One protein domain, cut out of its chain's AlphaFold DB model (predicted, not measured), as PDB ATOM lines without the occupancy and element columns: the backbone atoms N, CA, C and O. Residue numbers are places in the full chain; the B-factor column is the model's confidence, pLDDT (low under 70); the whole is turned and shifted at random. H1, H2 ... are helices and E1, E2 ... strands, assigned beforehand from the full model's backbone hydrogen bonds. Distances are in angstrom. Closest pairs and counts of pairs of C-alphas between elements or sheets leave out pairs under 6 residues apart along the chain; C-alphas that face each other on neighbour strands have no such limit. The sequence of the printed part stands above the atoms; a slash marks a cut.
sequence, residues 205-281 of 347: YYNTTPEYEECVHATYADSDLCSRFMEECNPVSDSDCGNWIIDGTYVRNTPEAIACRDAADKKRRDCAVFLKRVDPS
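Overview. This is residues 205 to 281 of the 347 residues of an uncharacterized protein of Methanomicrobiales archaeon HGW-Methanomicrobiales-3 (UniProt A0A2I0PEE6). Two long helices, H1 and H2, lie side by side, running opposite ways, with the strand pair E1 and E4 at one end and the hairpin E2 and E3, with loop residues 230 to 243, at the other. The printed part has 77 residues, ordered E1 H1 E2 E3 H2 E4, mixed in class, both sheets antiparallel. It is only just loose, close to extended: radius of gyration of the C-alphas 17.1 A, spans 58 by 22 by 21 A.

Arrangement. Start at E1, residues 205 to 207; N 207 is 2.8 A from O 276 of E4, residues 276 to 278. H1, residues 210 to 229, and H2, residues 255 to 274, touch at a shallow tilt of 1 degrees; their closest C-alphas, Phe 229 and Ala 257, are 4.8 A apart. In the hairpin of E2, residues 244 to 246, and E3, residues 249 to 252, N 246 and O 249 are 3.0 A apart. O i to N i+4 pairs within hydrogen-bond range are 12 of 16 in H1, 13 of 16 in H2.

Along the chain. Find C-alpha 210 at (102.094, 143.237, 147.937); H1 runs 30.7 A. H2 runs 30.4 A to C-alpha 274 at (95.989, 146.062, 153.221).

Size, cuts and confidence. The link H1 to E2 is long. The printed part has no cut; no printed residue is under 70 in pLDDT.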
ATOM      1  N   TYR A 205      97.622 138.627 164.704       76.44
ATOM      2  CA  TYR A 205      98.744 138.558 163.776       76.44
ATOM      3  C   TYR A 205      98.302 138.901 162.358       76.44
ATOM      4  O   TYR A 205      97.172 138.621 161.947       76.44
ATOM      5  N   TYR A 206      99.216 139.500 161.600       80.94
ATOM      6  CA  TYR A 206      98.950 139.998 160.260       80.94
ATOM      7  C   TYR A 206     100.084 139.616 159.300       80.94
ATOM      8  O   TYR A 206     101.264 139.757 159.625       80.94
ATOM      9  N   ASN A 207      99.715 139.174 158.099       78.94
ATOM     10  CA  ASN A 207     100.629 139.017 156.972       78.94
ATOM     11  C   ASN A 207     100.650 140.292 156.138       78.94
ATOM     12  O   ASN A 207      99.603 140.911 155.902       78.94
ATOM     13  N   THR A 208     101.836 140.648 155.649       78.06
ATOM     14  CA  THR A 208     101.963 141.655 154.602       78.06
ATOM     15  C   THR A 208     101.407 141.128 153.295       78.06
ATOM     16  O   THR A 208     101.399 139.927 153.017       78.06
ATOM     17  N   THR A 209     100.905 142.056 152.496       83.88
ATOM     18  CA  THR A 209     100.501 141.802 151.121       83.88
ATOM     19  C   THR A 209     101.333 142.691 150.199       83.88
ATOM     20  O   THR A 209     101.863 143.709 150.661       83.88
ATOM     21  N   PRO A 210     101.444 142.357 148.904       89.56
ATOM     22  CA  PRO A 210     102.094 143.237 147.937       89.56
ATOM     23  C   PRO A 210     101.526 144.666 147.955       89.56
ATOM     24  O   PRO A 210     102.281 145.626 147.865       89.56
ATOM     25  N   GLU A 211     100.213 144.822 148.159       92.69
ATOM     26  CA  GLU A 211      99.548 146.128 148.251       92.69
ATOM     27  C   GLU A 211      99.971 146.912 149.502       92.69
ATOM     28  O   GLU A 211     100.141 148.131 149.445       92.69
ATOM     29  N   TYR A 212     100.177 146.229 150.635       89.88
ATOM     30  CA  TYR A 212     100.734 146.857 151.834       89.88
ATOM     31  C   TYR A 212     102.160 147.357 151.582       89.88
ATOM     32  O   TYR A 212     102.480 148.493 151.928       89.88
ATOM     33  N   GLU A 213     103.012 146.524 150.979       86.81
ATOM     34  CA  GLU A 213     104.404 146.880 150.685       86.81
ATOM     35  C   GLU A 213     104.489 148.054 149.708       86.81
ATOM     36  O   GLU A 213     105.239 148.998 149.953       86.81
ATOM     37  N   GLU A 214     103.667 148.045 148.656       92.75
ATOM     38  CA  GLU A 214     103.555 149.150 147.703       92.75
ATOM     39  C   GLU A 214     103.094 150.444 148.394       92.75
ATOM     40  O   GLU A 214     103.700 151.502 148.203       92.75
ATOM     41  N   CYS A 215     102.077 150.362 149.262       93.25
ATOM     42  CA  CYS A 215     101.581 151.505 150.026       93.25
ATOM     43  C   CYS A 215     102.651 152.081 150.968       93.25
ATOM     44  O   CYS A 215     102.901 153.288 150.963       93.25
ATOM     45  N   VAL A 216     103.331 151.232 151.748       88.94
ATOM     46  CA  VAL A 216     104.402 151.666 152.659       88.94
ATOM     47  C   VAL A 216     105.573 152.255 151.878       88.94
ATOM     48  O   VAL A 216     106.093 153.303 152.260       88.94
ATOM     49  N   HIS A 217     105.960 151.642 150.760       90.31
ATOM     50  CA  HIS A 217     107.021 152.169 149.911       90.31
ATOM     51  C   HIS A 217     106.687 153.570 149.379       90.31
ATOM     52  O   HIS A 217     107.533 154.465 149.423       90.31
ATOM     53  N   ALA A 218     105.440 153.807 148.957       93.00
ATOM     54  CA  ALA A 218     104.985 155.140 148.563       93.00
ATOM     55  C   ALA A 218     105.075 156.157 149.720       93.00
ATOM     56  O   ALA A 218     105.405 157.321 149.493       93.00
ATOM     57  N   THR A 219     104.856 155.726 150.967       91.50
ATOM     58  CA  THR A 219     104.957 156.620 152.137       91.50
ATOM     59  C   THR A 219     106.389 157.032 152.471       91.50
ATOM     60  O   THR A 219     106.590 158.129 152.989       91.50
ATOM     61  N   TYR A 220     107.396 156.212 152.141       87.88
ATOM     62  CA  TYR A 220     108.799 156.613 152.292       87.88
ATOM     63  C   TYR A 220     109.153 157.750 151.336       87.88
ATOM     64  O   TYR A 220     109.740 158.736 151.768       87.88
ATOM     65  N   ALA A 221     108.693 157.675 150.084       90.44
ATOM     66  CA  ALA A 221     108.869 158.767 149.132       90.44
ATOM     67  C   ALA A 221     108.201 160.068 149.621       90.44
ATOM     68  O   ALA A 221     108.784 161.143 149.503       90.44
ATOM     69  N   ASP A 222     107.009 159.977 150.224       90.94
ATOM     70  CA  ASP A 222     106.339 161.131 150.838       90.94
ATOM     71  C   ASP A 222     107.123 161.695 152.039       90.94
ATOM     72  O   ASP A 222     107.242 162.913 152.178       90.94
ATOM     73  N   SER A 223     107.675 160.828 152.893       89.44
ATOM     74  CA  SER A 223     108.491 161.227 154.047       89.44
ATOM     75  C   SER A 223     109.792 161.912 153.622       89.44
ATOM     76  O   SER A 223     110.188 162.910 154.226       89.44
ATOM     77  N   ASP A 224     110.444 161.426 152.565       89.94
ATOM     78  CA  ASP A 224     111.675 162.020 152.035       89.94
ATOM     79  C   ASP A 224     111.435 163.454 151.545       89.94
ATOM     80  O   ASP A 224     112.261 164.345 151.769       89.94
ATOM     81  N   LEU A 225     110.257 163.727 150.967       94.00
ATOM     82  CA  LEU A 225     109.856 165.076 150.560       94.00
ATOM     83  C   LEU A 225     109.695 166.038 151.743       94.00
ATOM     84  O   LEU A 225     109.731 167.249 151.525       94.00
ATOM     85  N   CYS A 226     109.540 165.555 152.979       95.25
ATOM     86  CA  CYS A 226     109.410 166.424 154.148       95.25
ATOM     87  C   CYS A 226     110.709 167.154 154.506       95.25
ATOM     88  O   CYS A 226     110.653 168.218 155.126       95.25
ATOM     89  N   SER A 227     111.864 166.646 154.060       93.12
ATOM     90  CA  SER A 227     113.160 167.321 154.209       93.12
ATOM     91  C   SER A 227     113.178 168.719 153.577       93.12
ATOM     92  O   SER A 227     113.821 169.618 154.110       93.12
ATOM     93  N   ARG A 228     112.389 168.957 152.516       95.56
ATOM     94  CA  ARG A 228     112.294 170.264 151.832       95.56
ATOM     95  C   ARG A 228     111.737 171.390 152.704       95.56
ATOM     96  O   ARG A 228     111.833 172.553 152.328       95.56
ATOM     97  N   PHE A 229     111.053 171.032 153.789       96.44
ATOM     98  CA  PHE A 229     110.483 171.983 154.734       96.44
ATOM     99  C   PHE A 229     111.427 172.262 155.901       96.44
ATOM    100  O   PHE A 229     111.126 173.134 156.707       96.44
ATOM    101  N   MET A 230     112.535 171.530 156.031       95.19
ATOM    102  CA  MET A 230     113.535 171.812 157.054       95.19
ATOM    103  C   MET A 230     114.316 173.077 156.698       95.19
ATOM    104  O   MET A 230     114.499 173.408 155.529       95.19
ATOM    105  N   GLU A 231     114.781 173.777 157.726       96.88
ATOM    106  CA  GLU A 231     115.595 174.981 157.572       96.88
ATOM    107  C   GLU A 231     117.034 174.686 157.972       96.88
ATOM    108  O   GLU A 231     117.270 174.002 158.970       96.88
ATOM    109  N   GLU A 232     117.992 175.228 157.220       96.88
ATOM    110  CA  GLU A 232     119.389 175.252 157.650       96.88
ATOM    111  C   GLU A 232     119.508 176.001 158.982       96.88
ATOM    112  O   GLU A 232     118.865 177.030 159.199       96.88
ATOM    113  N   CYS A 233     120.341 175.485 159.878       96.88
ATOM    114  CA  CYS A 233     120.616 176.096 161.169       96.88
ATOM    115  C   CYS A 233     122.092 175.959 161.531       96.88
ATOM    116  O   CYS A 233     122.828 175.136 160.981       96.88
ATOM    117  N   ASN A 234     122.542 176.778 162.473       95.62
ATOM    118  CA  ASN A 234     123.889 176.722 163.005       95.62
ATOM    119  C   ASN A 234     123.857 176.163 164.436       95.62
ATOM    120  O   ASN A 234     123.369 176.845 165.337       95.62
ATOM    121  N   PRO A 235     124.449 174.981 164.693       92.62
ATOM    122  CA  PRO A 235     124.402 174.347 166.011       92.62
ATOM    123  C   PRO A 235     125.120 175.150 167.108       92.62
ATOM    124  O   PRO A 235     124.956 174.861 168.290       92.62
ATOM    125  N   VAL A 236     125.930 176.153 166.741       92.38
ATOM    126  CA  VAL A 236     126.620 177.040 167.688       92.38
ATOM    127  C   VAL A 236     125.737 178.208 168.129       92.38
ATOM    128  O   VAL A 236     125.820 178.621 169.285       92.38
ATOM    129  N   SER A 237     124.929 178.775 167.226       94.94
ATOM    130  CA  SER A 237     124.134 179.981 167.508       94.94
ATOM    131  C   SER A 237     122.659 179.703 167.764       94.94
ATOM    132  O   SER A 237     122.024 180.461 168.496       94.94
ATOM    133  N   ASP A 238     122.125 178.631 167.190       92.75
ATOM    134  CA  ASP A 238     120.694 178.360 167.163       92.75
ATOM    135  C   ASP A 238     120.395 177.258 168.177       92.75
ATOM    136  O   ASP A 238     120.718 176.086 167.983       92.75
ATOM    137  N   SER A 239     119.790 177.637 169.304       88.00
ATOM    138  CA  SER A 239     119.533 176.716 170.420       88.00
ATOM    139  C   SER A 239     118.552 175.589 170.084       88.00
ATOM    140  O   SER A 239     118.465 174.614 170.827       88.00
ATOM    141  N   ASP A 240     117.782 175.746 169.008       85.88
ATOM    142  CA  ASP A 240     116.819 174.778 168.480       85.88
ATOM    143  C   ASP A 240     117.389 173.929 167.326       85.88
ATOM    144  O   ASP A 240     116.687 173.069 166.788       85.88
ATOM    145  N   CYS A 241     118.656 174.134 166.952       90.81
ATOM    146  CA  CYS A 241     119.319 173.356 165.914       90.81
ATOM    147  C   CYS A 241     119.611 171.939 166.418       90.81
ATOM    148  O   CYS A 241     120.400 171.727 167.340       90.81
ATOM    149  N   GLY A 242     118.916 170.959 165.839       80.50
ATOM    150  CA  GLY A 242     119.092 169.550 166.176       80.50
ATOM    151  C   GLY A 242     120.389 168.961 165.608       80.50
ATOM    152  O   GLY A 242     121.118 169.598 164.858       80.50
ATOM    153  N   ASN A 243     120.647 167.684 165.905       80.44
ATOM    154  CA  ASN A 243     121.825 166.952 165.403       80.44
ATOM    155  C   ASN A 243     121.637 166.377 163.983       80.44
ATOM    156  O   ASN A 243     122.313 165.419 163.608       80.44
ATOM    157  N   TRP A 244     120.675 166.891 163.221       85.88
ATOM    158  CA  TRP A 244     120.325 166.351 161.910       85.88
ATOM    159  C   TRP A 244     121.192 167.018 160.849       85.88
ATOM    160  O   TRP A 244     121.278 168.244 160.806       85.88
ATOM    161  N   ILE A 245     121.824 166.209 160.000       90.25
ATOM    162  CA  ILE A 245     122.660 166.680 158.894       90.25
ATOM    163  C   ILE A 245     122.061 166.146 157.595       90.25
ATOM    164  O   ILE A 245     121.950 164.932 157.426       90.25
ATOM    165  N   ILE A 246     121.694 167.051 156.690       89.31
ATOM    166  CA  ILE A 246     121.207 166.725 155.345       89.31
ATOM    167  C   ILE A 246     122.154 167.388 154.353       89.31
ATOM    168  O   ILE A 246     122.441 168.576 154.472       89.31
ATOM    169  N   ASP A 247     122.711 166.594 153.437       91.50
ATOM    170  CA  ASP A 247     123.665 167.048 152.415       91.50
ATOM    171  C   ASP A 247     124.854 167.866 152.965       91.50
ATOM    172  O   ASP A 247     125.404 168.742 152.302       91.50
ATOM    173  N   GLY A 248     125.288 167.550 154.190       93.44
ATOM    174  CA  GLY A 248     126.427 168.194 154.852       93.44
ATOM    175  C   GLY A 248     126.095 169.460 155.649       93.44
ATOM    176  O   GLY A 248     126.996 170.010 156.283       93.44
ATOM    177  N   THR A 249     124.830 169.886 155.686       95.38
ATOM    178  CA  THR A 249     124.379 171.057 156.451       95.38
ATOM    179  C   THR A 249     123.527 170.644 157.646       95.38
ATOM    180  O   THR A 249     122.724 169.713 157.557       95.38
ATOM    181  N   TYR A 250     123.700 171.334 158.777       94.38
ATOM    182  CA  TYR A 250     122.832 171.158 159.940       94.38
ATOM    183  C   TYR A 250     121.456 171.749 159.656       94.38
ATOM    184  O   TYR A 250     121.345 172.872 159.166       94.38
ATOM    185  N   VAL A 251     120.415 170.993 159.983       95.56
ATOM    186  CA  VAL A 251     119.031 171.405 159.756       95.56
ATOM    187  C   VAL A 251     118.203 171.299 161.028       95.56
ATOM    188  O   VAL A 251     118.440 170.451 161.895       95.56
ATOM    189  N   ARG A 252     117.190 172.157 161.132       94.00
ATOM    190  CA  ARG A 252     116.173 172.110 162.184       94.00
ATOM    191  C   ARG A 252     114.800 171.814 161.605       94.00
ATOM    192  O   ARG A 252     114.491 172.117 160.452       94.00
ATOM    193  N   ASN A 253     113.954 171.236 162.449       92.00
ATOM    194  CA  ASN A 253     112.566 170.973 162.105       92.00
ATOM    195  C   ASN A 253     111.744 172.258 162.182       92.00
ATOM    196  O   ASN A 253     111.686 172.893 163.232       92.00
ATOM    197  N   THR A 254     111.049 172.580 161.099       94.38
ATOM    198  CA  THR A 254     109.998 173.600 161.082       94.38
ATOM    199  C   THR A 254     108.643 172.986 161.456       94.38
ATOM    200  O   THR A 254     108.475 171.761 161.365       94.38
ATOM    201  N   PRO A 255     107.646 173.803 161.844       94.12
ATOM    202  CA  PRO A 255     106.265 173.344 161.985       94.12
ATOM    203  C   PRO A 255     105.739 172.629 160.729       94.12
ATOM    204  O   PRO A 255     105.045 171.619 160.834       94.12
ATOM    205  N   GLU A 256     106.118 173.097 159.539       96.25
ATOM    206  CA  GLU A 256     105.747 172.507 158.253       96.25
ATOM    207  C   GLU A 256     106.392 171.130 158.042       96.25
ATOM    208  O   GLU A 256     105.729 170.204 157.569       96.25
ATOM    209  N   ALA A 257     107.663 170.961 158.424       93.69
ATOM    210  CA  ALA A 257     108.348 169.670 158.363       93.69
ATOM    211  C   ALA A 257     107.733 168.650 159.332       93.69
ATOM    212  O   ALA A 257     107.611 167.471 158.994       93.69
ATOM    213  N   ILE A 258     107.322 169.097 160.525       89.81
ATOM    214  CA  ILE A 258     106.599 168.268 161.500       89.81
ATOM    215  C   ILE A 258     105.258 167.828 160.910       89.81
ATOM    216  O   ILE A 258     105.052 166.631 160.735       89.81
ATOM    217  N   ALA A 259     104.422 168.772 160.471       92.12
ATOM    218  CA  ALA A 259     103.117 168.467 159.887       92.12
ATOM    219  C   ALA A 259     103.211 167.549 158.651       92.12
ATOM    220  O   ALA A 259     102.354 166.688 158.444       92.12
ATOM    221  N   CYS A 260     104.256 167.705 157.831       95.25
ATOM    222  CA  CYS A 260     104.516 166.818 156.700       95.25
ATOM    223  C   CYS A 260     104.806 165.380 157.148       95.25
ATOM    224  O   CYS A 260     104.205 164.446 156.613       95.25
ATOM    225  N   ARG A 261     105.692 165.189 158.136       91.44
ATOM    226  CA  ARG A 261     106.014 163.853 158.661       91.44
ATOM    227  C   ARG A 261     104.818 163.219 159.347       91.44
ATOM    228  O   ARG A 261     104.545 162.059 159.078       91.44
ATOM    229  N   ASP A 262     104.051 163.983 160.116       86.25
ATOM    230  CA  ASP A 262     102.830 163.483 160.750       86.25
ATOM    231  C   ASP A 262     101.826 162.985 159.701       86.25
ATOM    232  O   ASP A 262     101.201 161.936 159.872       86.25
ATOM    233  N   ALA A 263     101.706 163.696 158.573       90.56
ATOM    234  CA  ALA A 263     100.876 163.273 157.452       90.56
ATOM    235  C   ALA A 263     101.423 162.016 156.750       90.56
ATOM    236  O   ALA A 263     100.639 161.125 156.420       90.56
ATOM    237  N   ALA A 264     102.739 161.919 156.531       89.81
ATOM    238  CA  ALA A 264     103.375 160.737 155.941       89.81
ATOM    239  C   ALA A 264     103.248 159.506 156.857       89.81
ATOM    240  O   ALA A 264     102.832 158.436 156.410       89.81
ATOM    241  N   ASP A 265     103.498 159.677 158.155       84.00
ATOM    242  CA  ASP A 265     103.329 158.645 159.174       84.00
ATOM    243  C   ASP A 265     101.868 158.216 159.289       84.00
ATOM    244  O   ASP A 265     101.589 157.023 159.415       84.00
ATOM    245  N   LYS A 266     100.917 159.155 159.203       86.31
ATOM    246  CA  LYS A 266      99.491 158.824 159.145       86.31
ATOM    247  C   LYS A 266      99.170 157.967 157.924       86.31
ATOM    248  O   LYS A 266      98.613 156.891 158.097       86.31
ATOM    249  N   LYS A 267      99.586 158.373 156.717       89.06
ATOM    250  CA  LYS A 267      99.392 157.562 155.501       89.06
ATOM    251  C   LYS A 267     100.006 156.168 155.643       89.06
ATOM    252  O   LYS A 267      99.391 155.181 155.253       89.06
ATOM    253  N   ARG A 268     101.200 156.072 156.234       86.00
ATOM    254  CA  ARG A 268     101.865 154.790 156.489       86.00
ATOM    255  C   ARG A 268     101.047 153.916 157.433       86.00
ATOM    256  O   ARG A 268     100.952 152.710 157.220       86.00
ATOM    257  N   ARG A 269     100.446 154.504 158.470       81.94
ATOM    258  CA  ARG A 269      99.520 153.789 159.354       81.94
ATOM    259  C   ARG A 269      98.228 153.390 158.638       81.94
ATOM    260  O   ARG A 269      97.730 152.302 158.908       81.94
ATOM    261  N   ASP A 270      97.728 154.206 157.713       85.88
ATOM    262  CA  ASP A 270      96.543 153.898 156.901       85.88
ATOM    263  C   ASP A 270      96.790 152.710 155.952       85.88
ATOM    264  O   ASP A 270      95.860 151.959 155.663       85.88
ATOM    265  N   CYS A 271      98.040 152.446 155.546       87.25
ATOM    266  CA  CYS A 271      98.394 151.245 154.774       87.25
ATOM    267  C   CYS A 271      98.023 149.935 155.486       87.25
ATOM    268  O   CYS A 271      97.860 148.907 154.831       87.25
ATOM    269  N   ALA A 272      97.835 149.961 156.810       83.12
ATOM    270  CA  ALA A 272      97.379 148.827 157.606       83.12
ATOM    271  C   ALA A 272      96.127 148.133 157.056       83.12
ATOM    272  O   ALA A 272      95.958 146.944 157.307       83.12
ATOM    273  N   VAL A 273      95.260 148.835 156.321       85.44
ATOM    274  CA  VAL A 273      94.049 148.251 155.713       85.44
ATOM    275  C   VAL A 273      94.347 147.122 154.727       85.44
ATOM    276  O   VAL A 273      93.487 146.276 154.492       85.44
ATOM    277  N   PHE A 274      95.555 147.096 154.157       87.38
ATOM    278  CA  PHE A 274      95.989 146.062 153.221       87.38
ATOM    279  C   PHE A 274      96.555 144.824 153.917       87.38
ATOM    280  O   PHE A 274      96.765 143.804 153.272       87.38
ATOM    281  N   LEU A 275      96.784 144.871 155.231       84.31
ATOM    282  CA  LEU A 275      97.248 143.701 155.964       84.31
ATOM    283  C   LEU A 275      96.174 142.617 156.017       84.31
ATOM    284  O   LEU A 275      94.995 142.880 156.256       84.31
ATOM    285  N   LYS A 276      96.608 141.363 155.893       84.62
ATOM    286  CA  LYS A 276      95.721 140.207 156.006       84.62
ATOM    287  C   LYS A 276      95.840 139.591 157.390       84.62
ATOM    288  O   LYS A 276      96.904 139.093 157.748       84.62
ATOM    289  N   ARG A 277      94.743 139.581 158.150       83.50
ATOM    290  CA  ARG A 277      94.684 138.894 159.448       83.50
ATOM    291  C   ARG A 277      94.992 137.403 159.282       83.50
ATOM    292  O   ARG A 277      94.478 136.756 158.367       83.50
ATOM    293  N   VAL A 278      95.807 136.881 160.188       80.50
ATOM    294  CA  VAL A 278      96.185 135.471 160.281       80.50
ATOM    295  C   VAL A 278      95.547 134.878 161.530       80.50
ATOM    296  O   VAL A 278      95.471 135.531 162.570       80.50
ATOM    297  N   ASP A 279      95.058 133.649 161.407       80.88
ATOM    298  CA  ASP A 279      94.605 132.872 162.554       80.88
ATOM    299  C   ASP A 279      95.838 132.346 163.314       80.88
ATOM    300  O   ASP A 279      96.608 131.579 162.717       80.88
ATOM    301  N   PRO A 280      96.043 132.720 164.595       76.88
ATOM    302  CA  PRO A 280      97.166 132.229 165.387       76.88
ATOM    303  C   PRO A 280      97.272 130.701 165.397       76.88
ATOM    304  O   PRO A 280      98.378 130.171 165.436       76.88
ATOM    305  N   SER A 281      96.153 129.969 165.285       76.75
ATOM    306  CA  SER A 281      96.179 128.501 165.282       76.75
ATOM    307  C   SER A 281      96.841 127.899 164.038       76.75
ATOM    308  O   SER A 281      97.098 126.699 163.997       76.75
TER     309      SER A 281